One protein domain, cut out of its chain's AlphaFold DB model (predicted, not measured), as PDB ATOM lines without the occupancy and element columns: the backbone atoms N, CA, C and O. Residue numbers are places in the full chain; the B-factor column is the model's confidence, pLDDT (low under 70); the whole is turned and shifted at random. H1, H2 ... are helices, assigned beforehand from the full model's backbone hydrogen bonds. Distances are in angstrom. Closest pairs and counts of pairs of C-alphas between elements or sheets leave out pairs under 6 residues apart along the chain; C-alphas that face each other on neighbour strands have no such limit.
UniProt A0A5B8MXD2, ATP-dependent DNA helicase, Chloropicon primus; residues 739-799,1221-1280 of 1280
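This is residues 739 to 799 and 1221 to 1280 of the 1280 residues of the protein "ATP-dependent DNA helicase" of Chloropicon primus (UniProt A0A5B8MXD2). One long helix, H3, is the axis of this domain; H4 crosses it at a slant, and H2 folds back on its residues 770 to 778. The short H1 is near H4, H5 is set crosswise near H3, and residues 1274 to 1280, with H6, stick out as a free tail. The printed part has 121 residues, with six named helices in the order H1 to H6 and no named strand: all helix. It is compact, with a radius of gyration of the C-alphas of 15.5 A, yet elongated, spanning 48 by 29 by 27 A.

H1, residues 744 to 749, begins at C-alpha 744 (-83.121, 26.736, 96.657). H2 is residues 755 to 763, 12.3 A long. H3, residues 768 to 798, runs 44.2 A from C-alpha 768 (-66.545, 22.488, 114.784). H4 is residues 1225 to 1240, 23.1 A; H5, 1251 to 1259, 12.3 A; H6, 1274 to 1277, ends at (-87.282, 22.539, 75.565).

H1 is close to H4 but not clearly touching, with C-alphas 746 and 1237 closest at 6.5 A. H2 touches H3, C-alphas 758 and 774 closest at 4.2 A, at a steep tilt of 46 degrees, opposite ways. H3 touches H4, C-alphas 784 and 1234 closest at 4.7 A, at a steep tilt of 44 degrees, the same way. H5 is close to H3 but not clearly touching, C-alphas 789 and 1257 closest at 6.5 A, about perpendicular at 76 degrees. H6 touches no helix. Every O i to N i+4 pair is within hydrogen-bond range in H1 to H5; H6 is too short for one.

C-alphas 767 and 1279 are farthest apart, 49.4 A. Residues 800 to 1220 are not printed; the gap is 32.3 A. The link H5 to H6 is long. Residues 797 to 799, 1223 and 1242 to 1280 have pLDDT under 70.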
ATOM      1  N   VAL A 739     -71.409  28.934  92.295       70.88
ATOM      2  CA  VAL A 739     -72.268  27.898  91.706       70.88
ATOM      3  C   VAL A 739     -72.929  27.058  92.793       70.88
ATOM      4  O   VAL A 739     -72.229  26.402  93.558       70.88
ATOM      5  N   ASP A 740     -74.260  27.010  92.798       73.12
ATOM      6  CA  ASP A 740     -75.054  26.078  93.605       73.12
ATOM      7  C   ASP A 740     -75.695  25.007  92.709       73.12
ATOM      8  O   ASP A 740     -76.371  25.326  91.732       73.12
ATOM      9  N   LEU A 741     -75.496  23.727  93.049       73.25
ATOM     10  CA  LEU A 741     -76.098  22.579  92.343       73.25
ATOM     11  C   LEU A 741     -77.427  22.104  92.954       73.25
ATOM     12  O   LEU A 741     -78.125  21.292  92.349       73.25
ATOM     13  N   LEU A 742     -77.773  22.590  94.149       81.56
ATOM     14  CA  LEU A 742     -79.009  22.241  94.849       81.56
ATOM     15  C   LEU A 742     -80.097  23.296  94.590       81.56
ATOM     16  O   LEU A 742     -79.824  24.489  94.742       81.56
ATOM     17  N   PRO A 743     -81.347  22.898  94.277       82.31
ATOM     18  CA  PRO A 743     -82.464  23.836  94.200       82.31
ATOM     19  C   PRO A 743     -82.659  24.589  95.523       82.31
ATOM     20  O   PRO A 743     -82.593  23.992  96.599       82.31
ATOM     21  N   LEU A 744     -82.965  25.890  95.461       81.62
ATOM     22  CA  LEU A 744     -83.121  26.736  96.657       81.62
ATOM     23  C   LEU A 744     -84.201  26.231  97.630       81.62
ATOM     24  O   LEU A 744     -84.125  26.506  98.827       81.62
ATOM     25  N   GLU A 745     -85.192  25.489  97.139       84.12
ATOM     26  CA  GLU A 745     -86.213  24.830  97.961       84.12
ATOM     27  C   GLU A 745     -85.632  23.682  98.794       84.12
ATOM     28  O   GLU A 745     -85.920  23.585  99.985       84.12
ATOM     29  N   VAL A 746     -84.749  22.867  98.207       86.88
ATOM     30  CA  VAL A 746     -84.035  21.776  98.890       86.88
ATOM     31  C   VAL A 746     -83.083  22.350  99.941       86.88
ATOM     32  O   VAL A 746     -83.104  21.919 101.093       86.88
ATOM     33  N   VAL A 747     -82.321  23.392  99.580       88.19
ATOM     34  CA  VAL A 747     -81.424  24.111 100.505       88.19
ATOM     35  C   VAL A 747     -82.193  24.643 101.722       88.19
ATOM     36  O   VAL A 747     -81.755  24.454 102.855       88.19
ATOM     37  N   LYS A 748     -83.376  25.241 101.512       88.38
ATOM     38  CA  LYS A 748     -84.252  25.713 102.598       88.38
ATOM     39  C   LYS A 748     -84.866  24.568 103.412       88.38
ATOM     40  O   LYS A 748     -84.874  24.655 104.635       88.38
ATOM     41  N   LYS A 749     -85.366  23.506 102.766       91.19
ATOM     42  CA  LYS A 749     -86.074  22.392 103.429       91.19
ATOM     43  C   LYS A 749     -85.184  21.637 104.419       91.19
ATOM     44  O   LYS A 749     -85.633  21.356 105.526       91.19
ATOM     45  N   TYR A 750     -83.939  21.340 104.042       90.38
ATOM     46  CA  TYR A 750     -82.996  20.579 104.878       90.38
ATOM     47  C   TYR A 750     -81.970  21.472 105.609       90.38
ATOM     48  O   TYR A 750     -81.036  20.962 106.228       90.38
ATOM     49  N   ASN A 751     -82.164  22.801 105.581       91.31
ATOM     50  CA  ASN A 751     -81.313  23.811 106.223       91.31
ATOM     51  C   ASN A 751     -79.824  23.685 105.837       91.31
ATOM     52  O   ASN A 751     -78.951  23.601 106.697       91.31
ATOM     53  N   LEU A 752     -79.531  23.615 104.538       92.12
ATOM     54  CA  LEU A 752     -78.186  23.368 104.011       92.12
ATOM     55  C   LEU A 752     -77.421  24.677 103.757       92.12
ATOM     56  O   LEU A 752     -78.011  25.724 103.491       92.12
ATOM     57  N   MET A 753     -76.091  24.613 103.796       90.69
ATOM     58  CA  MET A 753     -75.225  25.679 103.286       90.69
ATOM     59  C   MET A 753     -75.184  25.652 101.751       90.69
ATOM     60  O   MET A 753     -75.260  24.584 101.142       90.69
ATOM     61  N   ARG A 754     -74.998  26.822 101.128       88.56
ATOM     62  CA  ARG A 754     -74.636  26.928  99.704       88.56
ATOM     63  C   ARG A 754     -73.272  26.291  99.452       88.56
ATOM     64  O   ARG A 754     -72.429  26.256 100.347       88.56
ATOM     65  N   TYR A 755     -73.016  25.833  98.232       84.81
ATOM     66  CA  TYR A 755     -71.836  25.028  97.905       84.81
ATOM     67  C   TYR A 755     -70.516  25.751  98.215       84.81
ATOM     68  O   TYR A 755     -69.615  25.174  98.827       84.81
ATOM     69  N   LYS A 756     -70.408  27.036  97.857       85.88
ATOM     70  CA  LYS A 756     -69.214  27.851  98.135       85.88
ATOM     71  C   LYS A 756     -69.003  28.094  99.633       85.88
ATOM     72  O   LYS A 756     -67.864  28.043 100.098       85.88
ATOM     73  N   ASP A 757     -70.083  28.304 100.378       88.75
ATOM     74  CA  ASP A 757     -70.042  28.533 101.824       88.75
ATOM     75  C   ASP A 757     -69.698  27.233 102.567       88.75
ATOM     76  O   ASP A 757     -68.879  27.243 103.480       88.75
ATOM     77  N   ALA A 758     -70.212  26.090 102.105       89.81
ATOM     78  CA  ALA A 758     -69.856  24.769 102.618       89.81
ATOM     79  C   ALA A 758     -68.391  24.402 102.306       89.81
ATOM     80  O   ALA A 758     -67.680  23.895 103.172       89.81
ATOM     81  N   LEU A 759     -67.886  24.719 101.107       88.88
ATOM     82  CA  LEU A 759     -66.454  24.601 100.807       88.88
ATOM     83  C   LEU A 759     -65.596  25.521 101.693       88.88
ATOM     84  O   LEU A 759     -64.476  25.154 102.041       88.88
ATOM     85  N   GLN A 760     -66.088  26.699 102.085       90.25
ATOM     86  CA  GLN A 760     -65.377  27.543 103.044       90.25
ATOM     87  C   GLN A 760     -65.419  26.949 104.459       90.25
ATOM     88  O   GLN A 760     -64.366  26.823 105.078       90.25
ATOM     89  N   GLY A 761     -66.591  26.528 104.941       89.38
ATOM     90  CA  GLY A 761     -66.787  25.982 106.286       89.38
ATOM     91  C   GLY A 761     -66.103  24.633 106.526       89.38
ATOM     92  O   GLY A 761     -65.704  24.358 107.652       89.38
ATOM     93  N   ILE A 762     -65.889  23.802 105.496       90.44
ATOM     94  CA  ILE A 762     -65.122  22.550 105.643       90.44
ATOM     95  C   ILE A 762     -63.601  22.785 105.628       90.44
ATOM     96  O   ILE A 762     -62.852  22.047 106.261       90.44
ATOM     97  N   HIS A 763     -63.113  23.817 104.930       89.44
ATOM     98  CA  HIS A 763     -61.670  24.077 104.805       89.44
ATOM     99  C   HIS A 763     -61.134  25.096 105.811       89.44
ATOM    100  O   HIS A 763     -59.972  25.003 106.196       89.44
ATOM    101  N   PHE A 764     -61.946  26.068 106.231       88.75
ATOM    102  CA  PHE A 764     -61.582  27.124 107.184       88.75
ATOM    103  C   PHE A 764     -62.714  27.424 108.191       88.75
ATOM    104  O   PHE A 764     -63.134  28.579 108.285       88.75
ATOM    105  N   PRO A 765     -63.206  26.417 108.940       88.25
ATOM    106  CA  PRO A 765     -64.247  26.609 109.947       88.25
ATOM    107  C   PRO A 765     -63.834  27.566 111.072       88.25
ATOM    108  O   PRO A 765     -62.723  27.500 111.603       88.25
ATOM    109  N   SER A 766     -64.789  28.383 111.512       82.62
ATOM    110  CA  SER A 766     -64.720  29.162 112.753       82.62
ATOM    111  C   SER A 766     -65.010  28.282 113.973       82.62
ATOM    112  O   SER A 766     -64.452  28.500 115.045       82.62
ATOM    113  N   THR A 767     -65.878  27.273 113.822       84.38
ATOM    114  CA  THR A 767     -66.248  26.312 114.875       84.38
ATOM    115  C   THR A 767     -66.377  24.891 114.321       84.38
ATOM    116  O   THR A 767     -66.583  24.684 113.126       84.38
ATOM    117  N   LEU A 768     -66.305  23.879 115.195       83.62
ATOM    118  CA  LEU A 768     -66.545  22.488 114.784       83.62
ATOM    119  C   LEU A 768     -68.002  22.261 114.332       83.62
ATOM    120  O   LEU A 768     -68.265  21.397 113.503       83.62
ATOM    121  N   GLU A 769     -68.950  23.056 114.834       87.12
ATOM    122  CA  GLU A 769     -70.347  23.033 114.384       87.12
ATOM    123  C   GLU A 769     -70.479  23.532 112.938       87.12
ATOM    124  O   GLU A 769     -71.156  22.892 112.135       87.12
ATOM    125  N   GLU A 770     -69.764  24.604 112.570       89.25
ATOM    126  CA  GLU A 770     -69.665  25.078 111.183       89.25
ATOM    127  C   GLU A 770     -69.043  24.003 110.278       89.25
ATOM    128  O   GLU A 770     -69.598  23.699 109.224       89.25
ATOM    129  N   ALA A 771     -67.962  23.354 110.729       88.69
ATOM    130  CA  ALA A 771     -67.312  22.255 110.009       88.69
ATOM    131  C   ALA A 771     -68.259  21.063 109.765       88.69
ATOM    132  O   ALA A 771     -68.301  20.502 108.668       88.69
ATOM    133  N   ASN A 772     -69.047  20.692 110.777       89.62
ATOM    134  CA  ASN A 772     -70.021  19.603 110.697       89.62
ATOM    135  C   ASN A 772     -71.207  19.957 109.788       89.62
ATOM    136  O   ASN A 772     -71.646  19.115 109.004       89.62
ATOM    137  N   GLN A 773     -71.701  21.196 109.840       91.94
ATOM    138  CA  GLN A 773     -72.800  21.660 108.991       91.94
ATOM    139  C   GLN A 773     -72.368  21.817 107.523       91.94
ATOM    140  O   GLN A 773     -73.114  21.455 106.607       91.94
ATOM    141  N   ALA A 774     -71.134  22.268 107.293       92.56
ATOM    142  CA  ALA A 774     -70.493  22.278 105.984       92.56
ATOM    143  C   ALA A 774     -70.319  20.856 105.433       92.56
ATOM    144  O   ALA A 774     -70.723  20.581 104.300       92.56
ATOM    145  N   ARG A 775     -69.813  19.922 106.258       92.12
ATOM    146  CA  ARG A 775     -69.719  18.501 105.897       92.12
ATOM    147  C   ARG A 775     -71.090  17.926 105.542       92.12
ATOM    148  O   ARG A 775     -71.208  17.343 104.471       92.12
ATOM    149  N   ARG A 776     -72.128  18.131 106.367       92.31
ATOM    150  CA  ARG A 776     -73.503  17.676 106.074       92.31
ATOM    151  C   ARG A 776     -73.992  18.200 104.726       92.31
ATOM    152  O   ARG A 776     -74.557  17.436 103.954       92.31
ATOM    153  N   SER A 777     -73.757  19.478 104.434       92.12
ATOM    154  CA  SER A 777     -74.219  20.114 103.193       92.12
ATOM    155  C   SER A 777     -73.530  19.528 101.954       92.12
ATOM    156  O   SER A 777     -74.194  19.240 100.960       92.12
ATOM    157  N   LEU A 778     -72.219  19.270 102.028       89.00
ATOM    158  CA  LEU A 778     -71.452  18.637 100.948       89.00
ATOM    159  C   LEU A 778     -71.790  17.145 100.779       89.00
ATOM    160  O   LEU A 778     -71.943  16.691  99.648       89.00
ATOM    161  N   VAL A 779     -71.969  16.403 101.880       88.94
ATOM    162  CA  VAL A 779     -72.438  15.001 101.886       88.94
ATOM    163  C   VAL A 779     -73.831  14.893 101.267       88.94
ATOM    164  O   VAL A 779     -74.038  14.083 100.367       88.94
ATOM    165  N   PHE A 780     -74.774  15.744 101.682       91.19
ATOM    166  CA  PHE A 780     -76.108  15.802 101.085       91.19
ATOM    167  C   PHE A 780     -76.021  16.100  99.586       91.19
ATOM    168  O   PHE A 780     -76.678  15.426  98.801       91.19
ATOM    169  N   GLN A 781     -75.209  17.079  99.166       86.94
ATOM    170  CA  GLN A 781     -75.073  17.430  97.751       86.94
ATOM    171  C   GLN A 781     -74.511  16.267  96.919       86.94
ATOM    172  O   GLN A 781     -75.041  15.972  95.852       86.94
ATOM    173  N   GLU A 782     -73.477  15.586  97.410       83.56
ATOM    174  CA  GLU A 782     -72.890  14.401  96.775       83.56
ATOM    175  C   GLU A 782     -73.918  13.265  96.615       83.56
ATOM    176  O   GLU A 782     -74.107  12.736  95.516       83.56
ATOM    177  N   LEU A 783     -74.659  12.951  97.683       84.94
ATOM    178  CA  LEU A 783     -75.691  11.911  97.677       84.94
ATOM    179  C   LEU A 783     -76.913  12.301  96.825       84.94
ATOM    180  O   LEU A 783     -77.465  11.450  96.128       84.94
ATOM    181  N   PHE A 784     -77.307  13.577  96.813       86.19
ATOM    182  CA  PHE A 784     -78.391  14.104  95.977       86.19
ATOM    183  C   PHE A 784     -78.050  14.009  94.491       86.19
ATOM    184  O   PHE A 784     -78.886  13.566  93.705       86.19
ATOM    185  N   LEU A 785     -76.823  14.366  94.098       81.50
ATOM    186  CA  LEU A 785     -76.352  14.230  92.717       81.50
ATOM    187  C   LEU A 785     -76.366  12.762  92.271       81.50
ATOM    188  O   LEU A 785     -76.868  12.458  91.187       81.50
ATOM    189  N   LEU A 786     -75.906  11.844  93.130       79.31
ATOM    190  CA  LEU A 786     -75.950  10.407  92.859       79.31
ATOM    191  C   LEU A 786     -77.391   9.880  92.728       79.31
ATOM    192  O   LEU A 786     -77.711   9.240  91.728       79.31
ATOM    193  N   GLN A 787     -78.277  10.164  93.691       81.00
ATOM    194  CA  GLN A 787     -79.677   9.718  93.632       81.00
ATOM    195  C   GLN A 787     -80.405  10.308  92.413       81.00
ATOM    196  O   GLN A 787     -81.088   9.575  91.699       81.00
ATOM    197  N   THR A 788     -80.199  11.592  92.109       80.00
ATOM    198  CA  THR A 788     -80.780  12.259  90.928       80.00
ATOM    199  C   THR A 788     -80.327  11.591  89.628       80.00
ATOM    200  O   THR A 788     -81.146  11.353  88.743       80.00
ATOM    201  N   ALA A 789     -79.051  11.217  89.511       77.38
ATOM    202  CA  ALA A 789     -78.536  10.523  88.333       77.38
ATOM    203  C   ALA A 789     -79.041   9.079  88.202       77.38
ATOM    204  O   ALA A 789     -79.340   8.632  87.097       77.38
ATOM    205  N   LEU A 790     -79.167   8.352  89.316       74.75
ATOM    206  CA  LEU A 790     -79.733   7.001  89.334       74.75
ATOM    207  C   LEU A 790     -81.224   7.021  88.961       74.75
ATOM    208  O   LEU A 790     -81.674   6.166  88.196       74.75
ATOM    209  N   MET A 791     -81.970   8.042  89.396       75.94
ATOM    210  CA  MET A 791     -83.354   8.276  88.970       75.94
ATOM    211  C   MET A 791     -83.455   8.716  87.501       75.94
ATOM    212  O   MET A 791     -84.308   8.200  86.779       75.94
ATOM    213  N   LEU A 792     -82.539   9.561  87.007       76.19
ATOM    214  CA  LEU A 792     -82.459   9.904  85.581       76.19
ATOM    215  C   LEU A 792     -82.166   8.662  84.728       76.19
ATOM    216  O   LEU A 792     -82.782   8.463  83.682       76.19
ATOM    217  N   ARG A 793     -81.263   7.789  85.190       73.12
ATOM    218  CA  ARG A 793     -80.936   6.536  84.503       73.12
ATOM    219  C   ARG A 793     -82.097   5.549  84.536       73.12
ATOM    220  O   ARG A 793     -82.358   4.907  83.522       73.12
ATOM    221  N   ARG A 794     -82.825   5.466  85.654       74.44
ATOM    222  CA  ARG A 794     -84.082   4.716  85.739       74.44
ATOM    223  C   ARG A 794     -85.076   5.206  84.687       74.44
ATOM    224  O   ARG A 794     -85.555   4.388  83.910       74.44
ATOM    225  N   TYR A 795     -85.318   6.514  84.611       73.62
ATOM    226  CA  TYR A 795     -86.206   7.116  83.614       73.62
ATOM    227  C   TYR A 795     -85.765   6.791  82.175       73.62
ATOM    228  O   TYR A 795     -86.552   6.251  81.408       73.62
ATOM    229  N   GLN A 796     -84.486   6.980  81.830       71.25
ATOM    230  CA  GLN A 796     -83.941   6.626  80.506       71.25
ATOM    231  C   GLN A 796     -84.147   5.146  80.129       71.25
ATOM    232  O   GLN A 796     -84.492   4.840  78.989       71.25
ATOM    233  N   LEU A 797     -83.934   4.220  81.071       66.88
ATOM    234  CA  LEU A 797     -84.142   2.781  80.855       66.88
ATOM    235  C   LEU A 797     -85.631   2.415  80.748       66.88
ATOM    236  O   LEU A 797     -85.981   1.450  80.072       66.88
ATOM    237  N   GLN A 798     -86.505   3.191  81.391       67.12
ATOM    238  CA  GLN A 798     -87.958   3.056  81.309       67.12
ATOM    239  C   GLN A 798     -88.569   3.774  80.090       67.12
ATOM    240  O   GLN A 798     -89.720   3.508  79.749       67.12
ATOM    241  N   THR A 799     -87.832   4.669  79.427       64.56
ATOM    242  CA  THR A 799     -88.325   5.518  78.326       64.56
ATOM    243  C   THR A 799     -87.277   5.644  77.201       64.56
ATOM    244  O   THR A 799     -86.710   6.716  76.981       64.56
ATOM    245  N   ASP A1221     -69.731   8.814 103.857       77.56
ATOM    246  CA  ASP A1221     -69.361   7.496 104.375       77.56
ATOM    247  C   ASP A1221     -70.596   6.804 104.958       77.56
ATOM    248  O   ASP A1221     -71.100   7.165 106.020       77.56
ATOM    249  N   MET A1222     -71.077   5.766 104.270       74.00
ATOM    250  CA  MET A1222     -72.309   5.065 104.647       74.00
ATOM    251  C   MET A1222     -72.197   4.231 105.938       74.00
ATOM    252  O   MET A1222     -73.204   3.664 106.364       74.00
ATOM    253  N   SER A1223     -71.016   4.158 106.568       66.00
ATOM    254  CA  SER A1223     -70.856   3.648 107.938       66.00
ATOM    255  C   SER A1223     -71.266   4.665 109.017       66.00
ATOM    256  O   SER A1223     -71.516   4.276 110.158       66.00
ATOM    257  N   LEU A1224     -71.378   5.954 108.669       73.31
ATOM    258  CA  LEU A1224     -71.748   7.034 109.582       73.31
ATOM    259  C   LEU A1224     -73.259   7.296 109.549       73.31
ATOM    260  O   LEU A1224     -73.829   7.654 108.520       73.31
ATOM    261  N   GLU A1225     -73.917   7.196 110.705       77.50
ATOM    262  CA  GLU A1225     -75.367   7.410 110.831       77.50
ATOM    263  C   GLU A1225     -75.865   8.788 110.314       77.50
ATOM    264  O   GLU A1225     -76.904   8.821 109.653       77.50
ATOM    265  N   PRO A1226     -75.147   9.922 110.490       82.44
ATOM    266  CA  PRO A1226     -75.547  11.200 109.884       82.44
ATOM    267  C   PRO A1226     -75.606  11.174 108.348       82.44
ATOM    268  O   PRO A1226     -76.462  11.826 107.753       82.44
ATOM    269  N   ASP A1227     -74.730  10.404 107.703       85.06
ATOM    270  CA  ASP A1227     -74.643  10.296 106.243       85.06
ATOM    271  C   ASP A1227     -75.710   9.334 105.705       85.06
ATOM    272  O   ASP A1227     -76.284   9.554 104.638       85.06
ATOM    273  N   ARG A1228     -76.047   8.302 106.490       79.31
ATOM    274  CA  ARG A1228     -77.216   7.443 106.257       79.31
ATOM    275  C   ARG A1228     -78.518   8.246 106.251       79.31
ATOM    276  O   ARG A1228     -79.329   8.056 105.348       79.31
ATOM    277  N   ILE A1229     -78.689   9.159 107.210       84.31
ATOM    278  CA  ILE A1229     -79.832  10.084 107.259       84.31
ATOM    279  C   ILE A1229     -79.805  11.020 106.043       84.31
ATOM    280  O   ILE A1229     -80.811  11.139 105.343       84.31
ATOM    281  N   ALA A1230     -78.649  11.619 105.732       87.25
ATOM    282  CA  ALA A1230     -78.499  12.507 104.580       87.25
ATOM    283  C   ALA A1230     -78.828  11.821 103.239       87.25
ATOM    284  O   ALA A1230     -79.349  12.484 102.346       87.25
ATOM    285  N   LEU A1231     -78.591  10.510 103.089       84.38
ATOM    286  CA  LEU A1231     -79.017   9.747 101.907       84.38
ATOM    287  C   LEU A1231     -80.544   9.634 101.799       84.38
ATOM    288  O   LEU A1231     -81.080   9.775 100.701       84.38
ATOM    289  N   GLU A1232     -81.258   9.373 102.899       81.81
ATOM    290  CA  GLU A1232     -82.725   9.296 102.853       81.81
ATOM    291  C   GLU A1232     -83.349  10.678 102.591       81.81
ATOM    292  O   GLU A1232     -84.237  10.786 101.742       81.81
ATOM    293  N   GLU A1233     -82.819  11.745 103.203       89.00
ATOM    294  CA  GLU A1233     -83.197  13.136 102.900       89.00
ATOM    295  C   GLU A1233     -82.914  13.503 101.427       89.00
ATOM    296  O   GLU A1233     -83.776  14.046 100.733       89.00
ATOM    297  N   ALA A1234     -81.724  13.170 100.916       88.50
ATOM    298  CA  ALA A1234     -81.323  13.445  99.537       88.50
ATOM    299  C   ALA A1234     -82.145  12.651  98.511       88.50
ATOM    300  O   ALA A1234     -82.439  13.162  97.429       88.50
ATOM    301  N   ARG A1235     -82.558  11.421  98.843       82.88
ATOM    302  CA  ARG A1235     -83.445  10.611  97.999       82.88
ATOM    303  C   ARG A1235     -84.873  11.146  97.979       82.88
ATOM    304  O   ARG A1235     -85.492  11.152  96.918       82.88
ATOM    305  N   GLU A1236     -85.396  11.612  99.112       84.00
ATOM    306  CA  GLU A1236     -86.698  12.287  99.165       84.00
ATOM    307  C   GLU A1236     -86.681  13.560  98.296       84.00
ATOM    308  O   GLU A1236     -87.573  13.766  97.471       84.00
ATOM    309  N   ALA A1237     -85.621  14.366  98.411       86.50
ATOM    310  CA  ALA A1237     -85.410  15.563  97.599       86.50
ATOM    311  C   ALA A1237     -85.293  15.252  96.097       86.50
ATOM    312  O   ALA A1237     -85.943  15.912  95.284       86.50
ATOM    313  N   ALA A1238     -84.505  14.238  95.723       82.81
ATOM    314  CA  ALA A1238     -84.387  13.790  94.337       82.81
ATOM    315  C   ALA A1238     -85.741  13.299  93.801       82.81
ATOM    316  O   ALA A1238     -86.151  13.699  92.717       82.81
ATOM    317  N   SER A1239     -86.492  12.514  94.582       78.06
ATOM    318  CA  SER A1239     -87.812  12.025  94.169       78.06
ATOM    319  C   SER A1239     -88.833  13.148  93.977       78.06
ATOM    320  O   SER A1239     -89.680  13.036  93.093       78.06
ATOM    321  N   GLY A1240     -88.741  14.240  94.742       77.94
ATOM    322  CA  GLY A1240     -89.551  15.440  94.508       77.94
ATOM    323  C   GLY A1240     -89.267  16.096  93.149       77.94
ATOM    324  O   GLY A1240     -90.185  16.595  92.501       77.94
ATOM    325  N   ALA A1241     -88.021  16.023  92.670       70.94
ATOM    326  CA  ALA A1241     -87.601  16.569  91.377       70.94
ATOM    327  C   ALA A1241     -87.952  15.679  90.158       70.94
ATOM    328  O   ALA A1241     -87.710  16.083  89.024       70.94
ATOM    329  N   PHE A1242     -88.551  14.499  90.365       66.19
ATOM    330  CA  PHE A1242     -89.003  13.562  89.315       66.19
ATOM    331  C   PHE A1242     -90.529  13.309  89.348       66.19
ATOM    332  O   PHE A1242     -91.008  12.257  88.918       66.19
ATOM    333  N   GLY A1243     -91.302  14.243  89.917       55.59
ATOM    334  CA  GLY A1243     -92.738  14.073  90.173       55.59
ATOM    335  C   GLY A1243     -93.564  13.670  88.943       55.59
ATOM    336  O   GLY A1243     -93.402  14.236  87.863       55.59
ATOM    337  N   ASP A1244     -94.465  12.703  89.140       48.34
ATOM    338  CA  ASP A1244     -95.390  12.102  88.159       48.34
ATOM    339  C   ASP A1244     -94.758  11.479  86.896       48.34
ATOM    340  O   ASP A1244     -95.474  11.016  86.009       48.34
ATOM    341  N   GLY A1245     -93.426  11.361  86.854       52.38
ATOM    342  CA  GLY A1245     -92.693  10.640  85.810       52.38
ATOM    343  C   GLY A1245     -91.880  11.515  84.857       52.38
ATOM    344  O   GLY A1245     -91.200  10.954  84.003       52.38
ATOM    345  N   GLU A1246     -91.885  12.842  85.010       55.41
ATOM    346  CA  GLU A1246     -91.041  13.749  84.219       55.41
ATOM    347  C   GLU A1246     -89.960  14.436  85.084       55.41
ATOM    348  O   GLU A1246     -90.233  14.845  86.218       55.41
ATOM    349  N   PRO A1247     -88.717  14.578  84.578       62.72
ATOM    350  CA  PRO A1247     -87.620  15.209  85.311       62.72
ATOM    351  C   PRO A1247     -87.785  16.736  85.383       62.72
ATOM    352  O   PRO A1247     -87.406  17.462  84.466       62.72
ATOM    353  N   LYS A1248     -88.252  17.248  86.525       67.56
ATOM    354  CA  LYS A1248     -88.322  18.685  86.857       67.56
ATOM    355  C   LYS A1248     -86.954  19.202  87.329       67.56
ATOM    356  O   LYS A1248     -86.822  19.825  88.382       67.56
ATOM    357  N   LEU A1249     -85.911  18.889  86.558       68.12
ATOM    358  CA  LEU A1249     -84.519  19.226  86.852       68.12
ATOM    359  C   LEU A1249     -84.151  20.582  86.242       68.12
ATOM    360  O   LEU A1249     -84.372  20.821  85.059       68.12
ATOM    361  N   GLY A1250     -83.523  21.455  87.033       65.94
ATOM    362  CA  GLY A1250     -82.961  22.705  86.517       65.94
ATOM    363  C   GLY A1250     -81.857  22.441  85.487       65.94
ATOM    364  O   GLY A1250     -81.042  21.534  85.664       65.94
ATOM    365  N   GLN A1251     -81.797  23.257  84.432       61.97
ATOM    366  CA  GLN A1251     -80.921  23.042  83.270       61.97
ATOM    367  C   GLN A1251     -79.440  22.837  83.650       61.97
ATOM    368  O   GLN A1251     -78.791  21.934  83.127       61.97
ATOM    369  N   SER A1252     -78.921  23.595  84.623       61.91
ATOM    370  CA  SER A1252     -77.544  23.458  85.129       61.91
ATOM    371  C   SER A1252     -77.266  22.110  85.807       61.91
ATOM    372  O   SER A1252     -76.159  21.587  85.698       61.91
ATOM    373  N   LEU A1253     -78.263  21.528  86.485       69.31
ATOM    374  CA  LEU A1253     -78.167  20.215  87.130       69.31
ATOM    375  C   LEU A1253     -78.216  19.092  86.087       69.31
ATOM    376  O   LEU A1253     -77.413  18.164  86.155       69.31
ATOM    377  N   LEU A1254     -79.094  19.203  85.084       68.94
ATOM    378  CA  LEU A1254     -79.135  18.261  83.960       68.94
ATOM    379  C   LEU A1254     -77.802  18.261  83.189       68.94
ATOM    380  O   LEU A1254     -77.199  17.204  83.009       68.94
ATOM    381  N   MET A1255     -77.295  19.448  82.839       64.50
ATOM    382  CA  MET A1255     -75.998  19.624  82.177       64.50
ATOM    383  C   MET A1255     -74.834  19.087  83.015       64.50
ATOM    384  O   MET A1255     -73.927  18.453  82.470       64.50
ATOM    385  N   PHE A1256     -74.849  19.291  84.337       66.88
ATOM    386  CA  PHE A1256     -73.838  18.720  85.226       66.88
ATOM    387  C   PHE A1256     -73.840  17.185  85.173       66.88
ATOM    388  O   PHE A1256     -72.777  16.590  85.002       66.88
ATOM    389  N   LEU A1257     -75.016  16.555  85.261       68.12
ATOM    390  CA  LEU A1257     -75.165  15.094  85.256       68.12
ATOM    391  C   LEU A1257     -74.873  14.447  83.894       68.12
ATOM    392  O   LEU A1257     -74.389  13.318  83.859       68.12
ATOM    393  N   GLN A1258     -75.124  15.151  82.785       64.44
ATOM    394  CA  GLN A1258     -74.730  14.710  81.440       64.44
ATOM    395  C   GLN A1258     -73.207  14.741  81.240       64.44
ATOM    396  O   GLN A1258     -72.655  13.828  80.634       64.44
ATOM    397  N   ASN A1259     -72.521  15.774  81.746       59.38
ATOM    398  CA  ASN A1259     -71.077  15.948  81.544       59.38
ATOM    399  C   ASN A1259     -70.214  15.244  82.612       59.38
ATOM    400  O   ASN A1259     -69.063  14.914  82.338       59.38
ATOM    401  N   ASN A1260     -70.763  14.975  83.803       57.62
ATOM    402  CA  ASN A1260     -70.086  14.286  84.910       57.62
ATOM    403  C   ASN A1260     -70.875  13.034  85.327       57.62
ATOM    404  O   ASN A1260     -71.418  12.996  86.436       57.62
ATOM    405  N   PRO A1261     -70.965  12.007  84.465       51.72
ATOM    406  CA  PRO A1261     -71.668  10.770  84.785       51.72
ATOM    407  C   PRO A1261     -71.142  10.151  86.099       51.72
ATOM    408  O   PRO A1261     -69.980   9.743  86.158       51.72
ATOM    409  N   PRO A1262     -71.964  10.023  87.165       44.56
ATOM    410  CA  PRO A1262     -71.523   9.466  88.449       44.56
ATOM    411  C   PRO A1262     -71.308   7.950  88.431       44.56
ATOM    412  O   PRO A1262     -70.920   7.367  89.434       44.56
ATOM    413  N   VAL A1263     -71.550   7.294  87.298       43.78
ATOM    414  CA  VAL A1263     -71.311   5.867  87.103       43.78
ATOM    415  C   VAL A1263     -70.652   5.702  85.731       43.78
ATOM    416  O   VAL A1263     -71.191   6.243  84.764       43.78
ATOM    417  N   PRO A1264     -69.563   4.919  85.578       35.41
ATOM    418  CA  PRO A1264     -68.871   4.711  84.293       35.41
ATOM    419  C   PRO A1264     -69.683   3.916  83.240       35.41
ATOM    420  O   PRO A1264     -69.124   3.397  82.282       35.41
ATOM    421  N   PHE A1265     -71.004   3.810  83.416       39.16
ATOM    422  CA  PHE A1265     -71.970   3.207  82.488       39.16
ATOM    423  C   PHE A1265     -73.019   4.223  81.984       39.16
ATOM    424  O   PHE A1265     -74.014   3.839  81.361       39.16
ATOM    425  N   LEU A1266     -72.818   5.512  82.279       34.66
ATOM    426  CA  LEU A1266     -73.581   6.651  81.763       34.66
ATOM    427  C   LEU A1266     -72.836   7.314  80.584       34.66
ATOM    428  O   LEU A1266     -72.660   8.528  80.551       34.66
ATOM    429  N   ASP A1267     -72.436   6.516  79.590       30.08
ATOM    430  CA  ASP A1267     -72.162   7.047  78.248       30.08
ATOM    431  C   ASP A1267     -73.489   7.558  77.665       30.08
ATOM    432  O   ASP A1267     -74.349   6.780  77.237       30.08
ATOM    433  N   VAL A1268     -73.683   8.875  77.712       34.47
ATOM    434  CA  VAL A1268     -74.863   9.578  77.196       34.47
ATOM    435  C   VAL A1268     -74.414  10.475  76.046       34.47
ATOM    436  O   VAL A1268     -73.595  11.369  76.238       34.47
ATOM    437  N   ALA A1269     -74.954  10.247  74.845       31.28
ATOM    438  CA  ALA A1269     -74.795  11.192  73.741       31.28
ATOM    439  C   ALA A1269     -75.535  12.502  74.093       31.28
ATOM    440  O   ALA A1269     -76.688  12.432  74.529       31.28
ATOM    441  N   PRO A1270     -74.898  13.680  73.966       32.47
ATOM    442  CA  PRO A1270     -75.382  14.909  74.601       32.47
ATOM    443  C   PRO A1270     -76.610  15.540  73.930       32.47
ATOM    444  O   PRO A1270     -77.262  16.383  74.540       32.47
ATOM    445  N   ASP A1271     -76.918  15.164  72.690       34.69
ATOM    446  CA  ASP A1271     -77.747  15.981  71.798       34.69
ATOM    447  C   ASP A1271     -79.267  15.884  72.092       34.69
ATOM    448  O   ASP A1271     -80.006  16.856  71.950       34.69
ATOM    449  N   ASN A1272     -79.749  14.741  72.593       41.16
ATOM    450  CA  ASN A1272     -81.170  14.353  72.529       41.16
ATOM    451  C   ASN A1272     -82.082  14.867  73.680       41.16
ATOM    452  O   ASN A1272     -82.938  14.113  74.150       41.16
ATOM    453  N   ILE A1273     -81.902  16.097  74.181       33.94
ATOM    454  CA  ILE A1273     -82.860  16.744  75.124       33.94
ATOM    455  C   ILE A1273     -83.156  18.221  74.774       33.94
ATOM    456  O   ILE A1273     -84.155  18.767  75.236       33.94
ATOM    457  N   TYR A1274     -82.347  18.885  73.939       33.28
ATOM    458  CA  TYR A1274     -82.577  20.301  73.617       33.28
ATOM    459  C   TYR A1274     -83.875  20.530  72.815       33.28
ATOM    460  O   TYR A1274     -84.637  21.439  73.149       33.28
ATOM    461  N   ASP A1275     -84.184  19.652  71.855       30.47
ATOM    462  CA  ASP A1275     -85.349  19.760  70.960       30.47
ATOM    463  C   ASP A1275     -86.712  19.831  71.679       30.47
ATOM    464  O   ASP A1275     -87.650  20.435  71.161       30.47
ATOM    465  N   THR A1276     -86.862  19.233  72.869       29.62
ATOM    466  CA  THR A1276     -88.125  19.316  73.628       29.62
ATOM    467  C   THR A1276     -88.293  20.647  74.357       29.62
ATOM    468  O   THR A1276     -89.427  21.097  74.514       29.62
ATOM    469  N   PHE A1277     -87.208  21.300  74.782       30.27
ATOM    470  CA  PHE A1277     -87.282  22.539  75.565       30.27
ATOM    471  C   PHE A1277     -87.338  23.822  74.725       30.27
ATOM    472  O   PHE A1277     -87.815  24.824  75.239       30.27
ATOM    473  N   GLU A1278     -86.966  23.806  73.439       26.98
ATOM    474  CA  GLU A1278     -87.265  24.928  72.519       26.98
ATOM    475  C   GLU A1278     -88.738  24.946  72.038       26.98
ATOM    476  O   GLU A1278     -89.122  25.790  71.229       26.98
ATOM    477  N   SER A1279     -89.579  24.024  72.533       26.14
ATOM    478  CA  SER A1279     -91.004  23.904  72.174       26.14
ATOM    479  C   SER A1279     -91.996  24.447  73.222       26.14
ATOM    480  O   SER A1279     -93.208  24.309  73.030       26.14
ATOM    481  N   GLN A1280     -91.502  25.072  74.303       24.95
ATOM    482  CA  GLN A1280     -92.291  25.734  75.360       24.95
ATOM    483  C   GLN A1280     -91.801  27.162  75.628       24.95
ATOM    484  O   GLN A1280     -92.679  28.015  75.886       24.95
TER     485      GLN A1280